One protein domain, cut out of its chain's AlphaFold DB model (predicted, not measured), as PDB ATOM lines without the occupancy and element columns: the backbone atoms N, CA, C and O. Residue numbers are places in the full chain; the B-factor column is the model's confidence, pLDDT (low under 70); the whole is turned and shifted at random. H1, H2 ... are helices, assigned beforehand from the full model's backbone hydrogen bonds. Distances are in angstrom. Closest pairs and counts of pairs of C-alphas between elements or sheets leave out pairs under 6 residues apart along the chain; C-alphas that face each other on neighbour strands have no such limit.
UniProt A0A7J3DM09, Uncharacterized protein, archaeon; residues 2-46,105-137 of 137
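What this domain is: This is residues 2 to 46 and 105 to 137 of the 137 residues of an uncharacterized protein of archaeon (UniProt A0A7J3DM09). Three helices gather round a short one, H2, in the middle: H1 pairs with it by part of its length as a loose hairpin, while H3 and H4 make a corner, H3 crossing H2 and H4 running off past it. The free end of H4 sticks out with the tail, residues 131 to 137. You have 78 printed residues with four named helices, H1 to H4 in order, and no named strand; the class is all helix. The whole is compact, with a radius of gyration of the C-alphas of 12.7 A and spans of 33 by 33 by 23 A.

How they stand to each other: Start at H1, residues 2 to 19, whose residues 13 to 17 touch residues 32 to 36 of H2, residues 26 to 37. Their closest C-alphas, of Arg 17 and Leu 35, are 6.6 A apart. This helical hairpin runs opposite ways at a shallow tilt of 34 degrees, only just short of steep. H2 is the hub; its residues 30 to 34 touch H3, residues 108 to 117, about perpendicular at 79 degrees, closest at C-alphas 30 and 112, 6.4 A. Its residues 33 to 37 touch residues 122 to 126 of H4, residues 119 to 135, the same way at a steep tilt of 56 degrees, closest at C-alphas 36 and 126, 6.8 A. H3 and H4 are close but not clearly touching, closest at C-alphas 115 and 122, 6.0 A. H1 is apart from H3 and H4. Every O i to N i+4 pair is within hydrogen-bond range in H2 and H4, against 13 of 14 in H1 and 5 of 6 in H3.

Where its parts are: Find C-alpha 2 at (3.342, 9.679, 45.068); H1 runs 26.5 A from there. H2 measures 16.5 A and H3 13.7 A. H4 runs 24.4 A to C-alpha 135 at (-20.236, 18.589, 27.314).

The domain as a whole: The farthest C-alphas, of Lys 2 and Phe 24, are 36.1 A apart. Residues 47 to 104 are not printed; C-alphas 46 and 105 are 10.7 A apart across this cut, which lies in the link from H2 to H3. The link from H1 to H2 is short and that from H3 to H4 tight. Look for pLDDT under 70 at residues 2 to 5, 22 and 133 to 137.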
ATOM      1  N   LYS A   2       4.658   9.324  44.483       58.34
ATOM      2  CA  LYS A   2       3.342   9.679  45.068       58.34
ATOM      3  C   LYS A   2       2.219   9.928  44.042       58.34
ATOM      4  O   LYS A   2       1.094   9.523  44.301       58.34
ATOM      5  N   GLU A   3       2.516  10.534  42.889       61.06
ATOM      6  CA  GLU A   3       1.493  10.854  41.870       61.06
ATOM      7  C   GLU A   3       0.876   9.615  41.207       61.06
ATOM      8  O   GLU A   3      -0.343   9.526  41.115       61.06
ATOM      9  N   SER A   4       1.686   8.620  40.819       64.19
ATOM     10  CA  SER A   4       1.175   7.363  40.238       64.19
ATOM     11  C   SER A   4       0.226   6.647  41.201       64.19
ATOM     12  O   SER A   4      -0.870   6.261  40.817       64.19
ATOM     13  N   PHE A   5       0.612   6.552  42.477       68.50
ATOM     14  CA  PHE A   5      -0.185   5.884  43.507       68.50
ATOM     15  C   PHE A   5      -1.523   6.590  43.781       68.50
ATOM     16  O   PHE A   5      -2.557   5.942  43.925       68.50
ATOM     17  N   SER A   6      -1.516   7.925  43.821       74.69
ATOM     18  CA  SER A   6      -2.725   8.743  43.979       74.69
ATOM     19  C   SER A   6      -3.704   8.533  42.817       74.69
ATOM     20  O   SER A   6      -4.907   8.367  43.037       74.69
ATOM     21  N   GLN A   7      -3.190   8.433  41.589       79.31
ATOM     22  CA  GLN A   7      -4.023   8.221  40.413       79.31
ATOM     23  C   GLN A   7      -4.609   6.806  40.340       79.31
ATOM     24  O   GLN A   7      -5.768   6.643  39.951       79.31
ATOM     25  N   ASP A   8      -3.853   5.794  40.766       83.12
ATOM     26  CA  ASP A   8      -4.329   4.412  40.843       83.12
ATOM     27  C   ASP A   8      -5.486   4.277  41.844       83.12
ATOM     28  O   ASP A   8      -6.532   3.716  41.507       83.12
ATOM     29  N   ILE A   9      -5.364   4.891  43.030       83.31
ATOM     30  CA  ILE A   9      -6.462   4.967  44.007       83.31
ATOM     31  C   ILE A   9      -7.684   5.643  43.390       83.31
ATOM     32  O   ILE A   9      -8.803   5.143  43.511       83.31
ATOM     33  N   PHE A  10      -7.491   6.772  42.709       82.56
ATOM     34  CA  PHE A  10      -8.603   7.501  42.113       82.56
ATOM     35  C   PHE A  10      -9.331   6.686  41.031       82.56
ATOM     36  O   PHE A  10     -10.561   6.725  40.930       82.56
ATOM     37  N   ASN A  11      -8.594   5.893  40.254       84.56
ATOM     38  CA  ASN A  11      -9.171   4.979  39.272       84.56
ATOM     39  C   ASN A  11      -9.961   3.839  39.935       84.56
ATOM     40  O   ASN A  11     -11.055   3.516  39.469       84.56
ATOM     41  N   GLU A  12      -9.479   3.281  41.047       87.00
ATOM     42  CA  GLU A  12     -10.237   2.298  41.834       87.00
ATOM     43  C   GLU A  12     -11.519   2.900  42.428       87.00
ATOM     44  O   GLU A  12     -12.591   2.298  42.332       87.00
ATOM     45  N   LEU A  13     -11.472   4.133  42.942       84.25
ATOM     46  CA  LEU A  13     -12.666   4.834  43.434       84.25
ATOM     47  C   LEU A  13     -13.722   5.016  42.331       84.25
ATOM     48  O   LEU A  13     -14.919   4.825  42.578       84.25
ATOM     49  N   LYS A  14     -13.302   5.319  41.094       83.31
ATOM     50  CA  LYS A  14     -14.207   5.383  39.932       83.31
ATOM     51  C   LYS A  14     -14.869   4.036  39.636       83.31
ATOM     52  O   LYS A  14     -16.057   4.031  39.312       83.31
ATOM     53  N   LYS A  15     -14.146   2.917  39.768       85.62
ATOM     54  CA  LYS A  15     -14.704   1.561  39.598       85.62
ATOM     55  C   LYS A  15     -15.705   1.227  40.703       85.62
ATOM     56  O   LYS A  15     -16.807   0.771  40.419       85.62
ATOM     57  N   ILE A  16     -15.382   1.523  41.962       85.00
ATOM     58  CA  ILE A  16     -16.303   1.298  43.090       85.00
ATOM     59  C   ILE A  16     -17.597   2.097  42.897       85.00
ATOM     60  O   ILE A  16     -18.691   1.589  43.144       85.00
ATOM     61  N   ARG A  17     -17.500   3.326  42.373       80.38
ATOM     62  CA  ARG A  17     -18.666   4.169  42.072       80.38
ATOM     63  C   ARG A  17     -19.667   3.490  41.131       80.38
ATOM     64  O   ARG A  17     -20.865   3.689  41.309       80.38
ATOM     65  N   THR A  18     -19.208   2.712  40.148       79.88
ATOM     66  CA  THR A  18     -20.104   2.009  39.210       79.88
ATOM     67  C   THR A  18     -20.756   0.771  39.821       79.88
ATOM     68  O   THR A  18     -21.755   0.297  39.294       79.88
ATOM     69  N   MET A  19     -20.224   0.261  40.936       82.19
ATOM     70  CA  MET A  19     -20.762  -0.902  41.651       82.19
ATOM     71  C   MET A  19     -21.825  -0.525  42.697       82.19
ATOM     72  O   MET A  19     -22.491  -1.406  43.240       82.19
ATOM     73  N   LEU A  20     -21.999   0.768  43.003       73.44
ATOM     74  CA  LEU A  20     -22.974   1.211  43.998       73.44
ATOM     75  C   LEU A  20     -24.417   0.982  43.516       73.44
ATOM     76  O   LEU A  20     -24.762   1.365  42.395       73.44
ATOM     77  N   PRO A  21     -25.302   0.438  44.371       71.50
ATOM     78  CA  PRO A  21     -26.688   0.188  44.003       71.50
ATOM     79  C   PRO A  21     -27.433   1.499  43.723       71.50
ATOM     80  O   PRO A  21     -27.349   2.454  44.495       71.50
ATOM     81  N   ALA A  22     -28.270   1.515  42.682       68.81
ATOM     82  CA  ALA A  22     -29.136   2.652  42.336       68.81
ATOM     83  C   ALA A  22     -30.285   2.899  43.340       68.81
ATOM     84  O   ALA A  22     -31.151   3.741  43.110       68.81
ATOM     85  N   LYS A  23     -30.311   2.167  44.463       77.31
ATOM     86  CA  LYS A  23     -31.339   2.299  45.497       77.31
ATOM     87  C   LYS A  23     -31.231   3.660  46.177       77.31
ATOM     88  O   LYS A  23     -30.182   4.004  46.727       77.31
ATOM     89  N   PHE A  24     -32.340   4.390  46.197       71.12
ATOM     90  CA  PHE A  24     -32.438   5.662  46.895       71.12
ATOM     91  C   PHE A  24     -32.525   5.416  48.408       71.12
ATOM     92  O   PHE A  24     -33.529   4.933  48.920       71.12
ATOM     93  N   SER A  25     -31.428   5.695  49.109       83.62
ATOM     94  CA  SER A  25     -31.313   5.657  50.569       83.62
ATOM     95  C   SER A  25     -30.451   6.833  51.012       83.62
ATOM     96  O   SER A  25     -29.529   7.224  50.290       83.62
ATOM     97  N   SER A  26     -30.706   7.369  52.207       78.38
ATOM     98  CA  SER A  26     -29.889   8.428  52.811       78.38
ATOM     99  C   SER A  26     -28.416   8.020  52.928       78.38
ATOM    100  O   SER A  26     -27.524   8.805  52.607       78.38
ATOM    101  N   THR A  27     -28.152   6.764  53.292       79.38
ATOM    102  CA  THR A  27     -26.794   6.210  53.394       79.38
ATOM    103  C   THR A  27     -26.117   6.084  52.031       79.38
ATOM    104  O   THR A  27     -24.954   6.456  51.874       79.38
ATOM    105  N   ASN A  28     -26.857   5.635  51.015       81.62
ATOM    106  CA  ASN A  28     -26.341   5.537  49.650       81.62
ATOM    107  C   ASN A  28     -26.047   6.915  49.059       81.62
ATOM    108  O   ASN A  28     -25.061   7.065  48.344       81.62
ATOM    109  N   LEU A  29     -26.867   7.923  49.370       82.88
ATOM    110  CA  LEU A  29     -26.632   9.293  48.933       82.88
ATOM    111  C   LEU A  29     -25.331   9.846  49.525       82.88
ATOM    112  O   LEU A  29     -24.506  10.358  48.773       82.88
ATOM    113  N   ALA A  30     -25.116   9.694  50.835       82.56
ATOM    114  CA  ALA A  30     -23.884  10.135  51.491       82.56
ATOM    115  C   ALA A  30     -22.645   9.444  50.896       82.56
ATOM    116  O   ALA A  30     -21.702  10.121  50.493       82.56
ATOM    117  N   ASN A  31     -22.689   8.117  50.732       85.31
ATOM    118  CA  ASN A  31     -21.598   7.350  50.120       85.31
ATOM    119  C   ASN A  31     -21.332   7.773  48.670       85.31
ATOM    120  O   ASN A  31     -20.181   7.902  48.252       85.31
ATOM    121  N   LYS A  32     -22.390   8.022  47.893       86.19
ATOM    122  CA  LYS A  32     -22.269   8.467  46.503       86.19
ATOM    123  C   LYS A  32     -21.652   9.860  46.420       86.19
ATOM    124  O   LYS A  32     -20.765  10.061  45.599       86.19
ATOM    125  N   LEU A  33     -22.076  10.797  47.268       88.69
ATOM    126  CA  LEU A  33     -21.491  12.138  47.343       88.69
ATOM    127  C   LEU A  33     -20.024  12.082  47.789       88.69
ATOM    128  O   LEU A  33     -19.187  12.729  47.168       88.69
ATOM    129  N   TYR A  34     -19.699  11.263  48.792       90.12
ATOM    130  CA  TYR A  34     -18.328  11.037  49.253       90.12
ATOM    131  C   TYR A  34     -17.404  10.580  48.115       90.12
ATOM    132  O   TYR A  34     -16.345  11.168  47.905       90.12
ATOM    133  N   LEU A  35     -17.834   9.579  47.341       89.00
ATOM    134  CA  LEU A  35     -17.056   9.043  46.221       89.00
ATOM    135  C   LEU A  35     -17.024   9.985  45.011       89.00
ATOM    136  O   LEU A  35     -16.019  10.041  44.312       89.00
ATOM    137  N   LEU A  36     -18.105  10.726  44.742       87.38
ATOM    138  CA  LEU A  36     -18.175  11.680  43.627       87.38
ATOM    139  C   LEU A  36     -17.305  12.916  43.834       87.38
ATOM    140  O   LEU A  36     -16.834  13.490  42.856       87.38
ATOM    141  N   LEU A  37     -17.166  13.351  45.081       89.12
ATOM    142  CA  LEU A  37     -16.411  14.541  45.444       89.12
ATOM    143  C   LEU A  37     -14.951  14.226  45.792       89.12
ATOM    144  O   LEU A  37     -14.159  15.153  45.914       89.12
ATOM    145  N   ALA A  38     -14.579  12.949  45.921       89.19
ATOM    146  CA  ALA A  38     -13.189  12.561  46.124       89.19
ATOM    147  C   ALA A  38     -12.299  13.113  44.997       89.19
ATOM    148  O   ALA A  38     -12.638  13.021  43.817       89.19
ATOM    149  N   THR A  39     -11.161  13.689  45.373       83.75
ATOM    150  CA  THR A  39     -10.123  14.188  44.463       83.75
ATOM    151  C   THR A  39      -8.950  13.203  44.425       83.75
ATOM    152  O   THR A  39      -8.809  12.412  45.364       83.75
ATOM    153  N   PRO A  40      -8.093  13.220  43.388       80.19
ATOM    154  CA  PRO A  40      -6.896  12.378  43.356       80.19
ATOM    155  C   PRO A  40      -6.008  12.574  44.592       80.19
ATOM    156  O   PRO A  40      -5.527  11.610  45.186       80.19
ATOM    157  N   GLU A  41      -5.860  13.819  45.044       81.12
ATOM    158  CA  GLU A  41      -5.042  14.185  46.203       81.12
ATOM    159  C   GLU A  41      -5.724  13.867  47.544       81.12
ATOM    160  O   GLU A  41      -5.126  14.088  48.596       81.12
ATOM    161  N   LEU A  42      -6.976  13.383  47.523       80.81
ATOM    162  CA  LEU A  42      -7.838  13.198  48.699       80.81
ATOM    163  C   LEU A  42      -7.933  14.466  49.563       80.81
ATOM    164  O   LEU A  42      -8.060  14.417  50.790       80.81
ATOM    165  N   SER A  43      -7.876  15.611  48.886       85.00
ATOM    166  CA  SER A  43      -8.063  16.929  49.468       85.00
ATOM    167  C   SER A  43      -9.547  17.252  49.607       85.00
ATOM    168  O   SER A  43     -10.377  16.756  48.842       85.00
ATOM    169  N   ASN A  44      -9.888  18.088  50.588       86.94
ATOM    170  CA  ASN A  44     -11.274  18.455  50.856       86.94
ATOM    171  C   ASN A  44     -11.801  19.452  49.795       86.94
ATOM    172  O   ASN A  44     -11.328  20.588  49.752       86.94
ATOM    173  N   PRO A  45     -12.793  19.085  48.961       89.56
ATOM    174  CA  PRO A  45     -13.386  19.973  47.957       89.56
ATOM    175  C   PRO A  45     -14.414  20.955  48.545       89.56
ATOM    176  O   PRO A  45     -14.922  21.835  47.843       89.56
ATOM    177  N   LEU A  46     -14.780  20.787  49.817       91.81
ATOM    178  CA  LEU A  46     -15.762  21.597  50.529       91.81
ATOM    179  C   LEU A  46     -15.096  22.289  51.728       91.81
ATOM    180  O   LEU A  46     -14.139  21.762  52.287       91.81
ATOM    181  N   CYS A 105      -7.582  16.489  54.264       87.62
ATOM    182  CA  CYS A 105      -8.213  15.181  54.455       87.62
ATOM    183  C   CYS A 105      -9.563  15.038  53.744       87.62
ATOM    184  O   CYS A 105     -10.355  15.978  53.670       87.62
ATOM    185  N   TRP A 106      -9.837  13.815  53.298       90.75
ATOM    186  CA  TRP A 106     -11.134  13.371  52.795       90.75
ATOM    187  C   TRP A 106     -11.455  11.984  53.360       90.75
ATOM    188  O   TRP A 106     -11.570  10.996  52.641       90.75
ATOM    189  N   THR A 107     -11.523  11.890  54.690       89.19
ATOM    190  CA  THR A 107     -11.881  10.650  55.396       89.19
ATOM    191  C   THR A 107     -13.387  10.604  55.646       89.19
ATOM    192  O   THR A 107     -13.986  11.658  55.846       89.19
ATOM    193  N   PRO A 108     -14.031   9.426  55.704       88.44
ATOM    194  CA  PRO A 108     -15.477   9.342  55.927       88.44
ATOM    195  C   PRO A 108     -15.957  10.075  57.187       88.44
ATOM    196  O   PRO A 108     -17.031  10.674  57.166       88.44
ATOM    197  N   CYS A 109     -15.152  10.068  58.257       87.44
ATOM    198  CA  CYS A 109     -15.454  10.767  59.507       87.44
ATOM    199  C   CYS A 109     -15.673  12.270  59.284       87.44
ATOM    200  O   CYS A 109     -16.661  12.809  59.766       87.44
ATOM    201  N   GLU A 110     -14.813  12.918  58.493       90.88
ATOM    202  CA  GLU A 110     -14.875  14.366  58.247       90.88
ATOM    203  C   GLU A 110     -15.702  14.718  57.005       90.88
ATOM    204  O   GLU A 110     -16.440  15.708  56.980       90.88
ATOM    205  N   ALA A 111     -15.608  13.897  55.960       91.88
ATOM    206  CA  ALA A 111     -16.254  14.127  54.680       91.88
ATOM    207  C   ALA A 111     -17.775  14.014  54.790       91.88
ATOM    208  O   ALA A 111     -18.471  14.898  54.304       91.88
ATOM    209  N   ASN A 112     -18.314  13.001  55.478       91.44
ATOM    210  CA  ASN A 112     -19.769  12.833  55.597       91.44
ATOM    211  C   ASN A 112     -20.422  14.018  56.321       91.44
ATOM    212  O   ASN A 112     -21.435  14.552  55.868       91.44
ATOM    213  N   GLN A 113     -19.805  14.469  57.413       91.19
ATOM    214  CA  GLN A 113     -20.265  15.624  58.183       91.19
ATOM    215  C   GLN A 113     -20.121  16.918  57.374       91.19
ATOM    216  O   GLN A 113     -21.040  17.735  57.339       91.19
ATOM    217  N   THR A 114     -19.003  17.079  56.658       92.75
ATOM    218  CA  THR A 114     -18.758  18.232  55.780       92.75
ATOM    219  C   THR A 114     -19.737  18.279  54.606       92.75
ATOM    220  O   THR A 114     -20.239  19.355  54.287       92.75
ATOM    221  N   ILE A 115     -20.046  17.141  53.977       93.00
ATOM    222  CA  ILE A 115     -21.042  17.031  52.904       93.00
ATOM    223  C   ILE A 115     -22.409  17.436  53.437       93.00
ATOM    224  O   ILE A 115     -23.053  18.295  52.843       93.00
ATOM    225  N   LEU A 116     -22.835  16.866  54.568       92.00
ATOM    226  CA  LEU A 116     -24.150  17.146  55.138       92.00
ATOM    227  C   LEU A 116     -24.297  18.627  55.517       92.00
ATOM    228  O   LEU A 116     -25.284  19.266  55.161       92.00
ATOM    229  N   ALA A 117     -23.280  19.204  56.156       92.69
ATOM    230  CA  ALA A 117     -23.264  20.614  56.541       92.69
ATOM    231  C   ALA A 117     -23.060  21.588  55.360       92.69
ATOM    232  O   ALA A 117     -23.217  22.799  55.524       92.69
ATOM    233  N   ASN A 118     -22.722  21.087  54.168       92.69
ATOM    234  CA  ASN A 118     -22.607  21.868  52.935       92.69
ATOM    235  C   ASN A 118     -23.469  21.280  51.799       92.69
ATOM    236  O   ASN A 118     -23.111  21.421  50.627       92.69
ATOM    237  N   LEU A 119     -24.601  20.640  52.121       91.06
ATOM    238  CA  LEU A 119     -25.378  19.838  51.170       91.06
ATOM    239  C   LEU A 119     -25.734  20.577  49.861       91.06
ATOM    240  O   LEU A 119     -25.494  20.007  48.796       91.06
ATOM    241  N   PRO A 120     -26.191  21.851  49.870       91.31
ATOM    242  CA  PRO A 120     -26.458  22.579  48.626       91.31
ATOM    243  C   PRO A 120     -25.218  22.723  47.734       91.31
ATOM    244  O   PRO A 120     -25.285  22.521  46.523       91.31
ATOM    245  N   ARG A 121     -24.056  23.018  48.333       92.06
ATOM    246  CA  ARG A 121     -22.786  23.163  47.611       92.06
ATOM    247  C   ARG A 121     -22.276  21.817  47.100       92.06
ATOM    248  O   ARG A 121     -21.786  21.754  45.977       92.06
ATOM    249  N   ALA A 122     -22.425  20.754  47.889       91.75
ATOM    250  CA  ALA A 122     -22.096  19.393  47.475       91.75
ATOM    251  C   ALA A 122     -22.909  18.982  46.235       91.75
ATOM    252  O   ALA A 122     -22.334  18.562  45.231       91.75
ATOM    253  N   CYS A 123     -24.229  19.196  46.263       88.25
ATOM    254  CA  CYS A 123     -25.109  18.926  45.126       88.25
ATOM    255  C   CYS A 123     -24.719  19.741  43.882       88.25
ATOM    256  O   CYS A 123     -24.629  19.177  42.794       88.25
ATOM    257  N   LEU A 124     -24.425  21.040  44.032       90.38
ATOM    258  CA  LEU A 124     -23.974  21.900  42.928       90.38
ATOM    259  C   LEU A 124     -22.666  21.408  42.292       90.38
ATOM    260  O   LEU A 124     -22.556  21.382  41.068       90.38
ATOM    261  N   LEU A 125     -21.685  20.995  43.100       87.69
ATOM    262  CA  LEU A 125     -20.422  20.450  42.593       87.69
ATOM    263  C   LEU A 125     -20.633  19.140  41.827       87.69
ATOM    264  O   LEU A 125     -20.051  18.964  40.756       87.69
ATOM    265  N   CYS A 126     -21.499  18.252  42.321       84.81
ATOM    266  CA  CYS A 126     -21.852  17.018  41.618       84.81
ATOM    267  C   CYS A 126     -22.593  17.278  40.300       84.81
ATOM    268  O   CYS A 126     -22.324  16.612  39.298       84.81
ATOM    269  N   LEU A 127     -23.513  18.246  40.273       85.81
ATOM    270  CA  LEU A 127     -24.203  18.640  39.044       85.81
ATOM    271  C   LEU A 127     -23.211  19.210  38.027       85.81
ATOM    272  O   LEU A 127     -23.187  18.758  36.884       85.81
ATOM    273  N   LYS A 128     -22.340  20.132  38.456       85.25
ATOM    274  CA  LYS A 128     -21.316  20.746  37.603       85.25
ATOM    275  C   LYS A 128     -20.377  19.702  36.998       85.25
ATOM    276  O   LYS A 128     -20.102  19.767  35.804       85.25
ATOM    277  N   SER A 129     -19.901  18.735  37.787       75.19
ATOM    278  CA  SER A 129     -19.006  17.686  37.281       75.19
ATOM    279  C   SER A 129     -19.707  16.745  36.302       75.19
ATOM    280  O   SER A 129     -19.107  16.323  35.319       75.19
ATOM    281  N   THR A 130     -20.988  16.451  36.521       73.75
ATOM    282  CA  THR A 130     -21.782  15.627  35.601       73.75
ATOM    283  C   THR A 130     -22.018  16.353  34.274       73.75
ATOM    284  O   THR A 130     -21.770  15.778  33.220       73.75
ATOM    285  N   LEU A 131     -22.404  17.633  34.321       75.25
ATOM    286  CA  LEU A 131     -22.588  18.490  33.142       75.25
ATOM    287  C   LEU A 131     -21.298  18.679  32.333       75.25
ATOM    288  O   LEU A 131     -21.337  18.582  31.113       75.25
ATOM    289  N   LEU A 132     -20.158  18.908  32.994       72.06
ATOM    290  CA  LEU A 132     -18.858  19.021  32.321       72.06
ATOM    291  C   LEU A 132     -18.514  17.751  31.538       72.06
ATOM    292  O   LEU A 132     -18.138  17.854  30.379       72.06
ATOM    293  N   ASN A 133     -18.711  16.571  32.133       64.19
ATOM    294  CA  ASN A 133     -18.456  15.299  31.451       64.19
ATOM    295  C   ASN A 133     -19.400  15.054  30.259       64.19
ATOM    296  O   ASN A 133     -19.010  14.386  29.309       64.19
ATOM    297  N   LEU A 134     -20.629  15.581  30.309       65.50
ATOM    298  CA  LEU A 134     -21.614  15.512  29.222       65.50
ATOM    299  C   LEU A 134     -21.323  16.488  28.071       65.50
ATOM    300  O   LEU A 134     -21.775  16.238  26.966       65.50
ATOM    301  N   LEU A 135     -20.612  17.590  28.326       61.59
ATOM    302  CA  LEU A 135     -20.236  18.589  27.314       61.59
ATOM    303  C   LEU A 135     -18.893  18.280  26.631       61.59
ATOM    304  O   LEU A 135     -18.572  18.876  25.607       61.59
ATOM    305  N   THR A 136     -18.088  17.390  27.214       53.19
ATOM    306  CA  THR A 136     -16.803  16.927  26.664       53.19
ATOM    307  C   THR A 136     -16.909  15.612  25.881       53.19
ATOM    308  O   THR A 136     -15.883  15.067  25.478       53.19
ATOM    309  N   HIS A 137     -18.127  15.102  25.692       46.47
ATOM    310  CA  HIS A 137     -18.483  13.959  24.848       46.47
ATOM    311  C   HIS A 137     -19.447  14.412  23.754       46.47
ATOM    312  O   HIS A 137     -19.382  13.813  22.661       46.47
TER     313      HIS A 137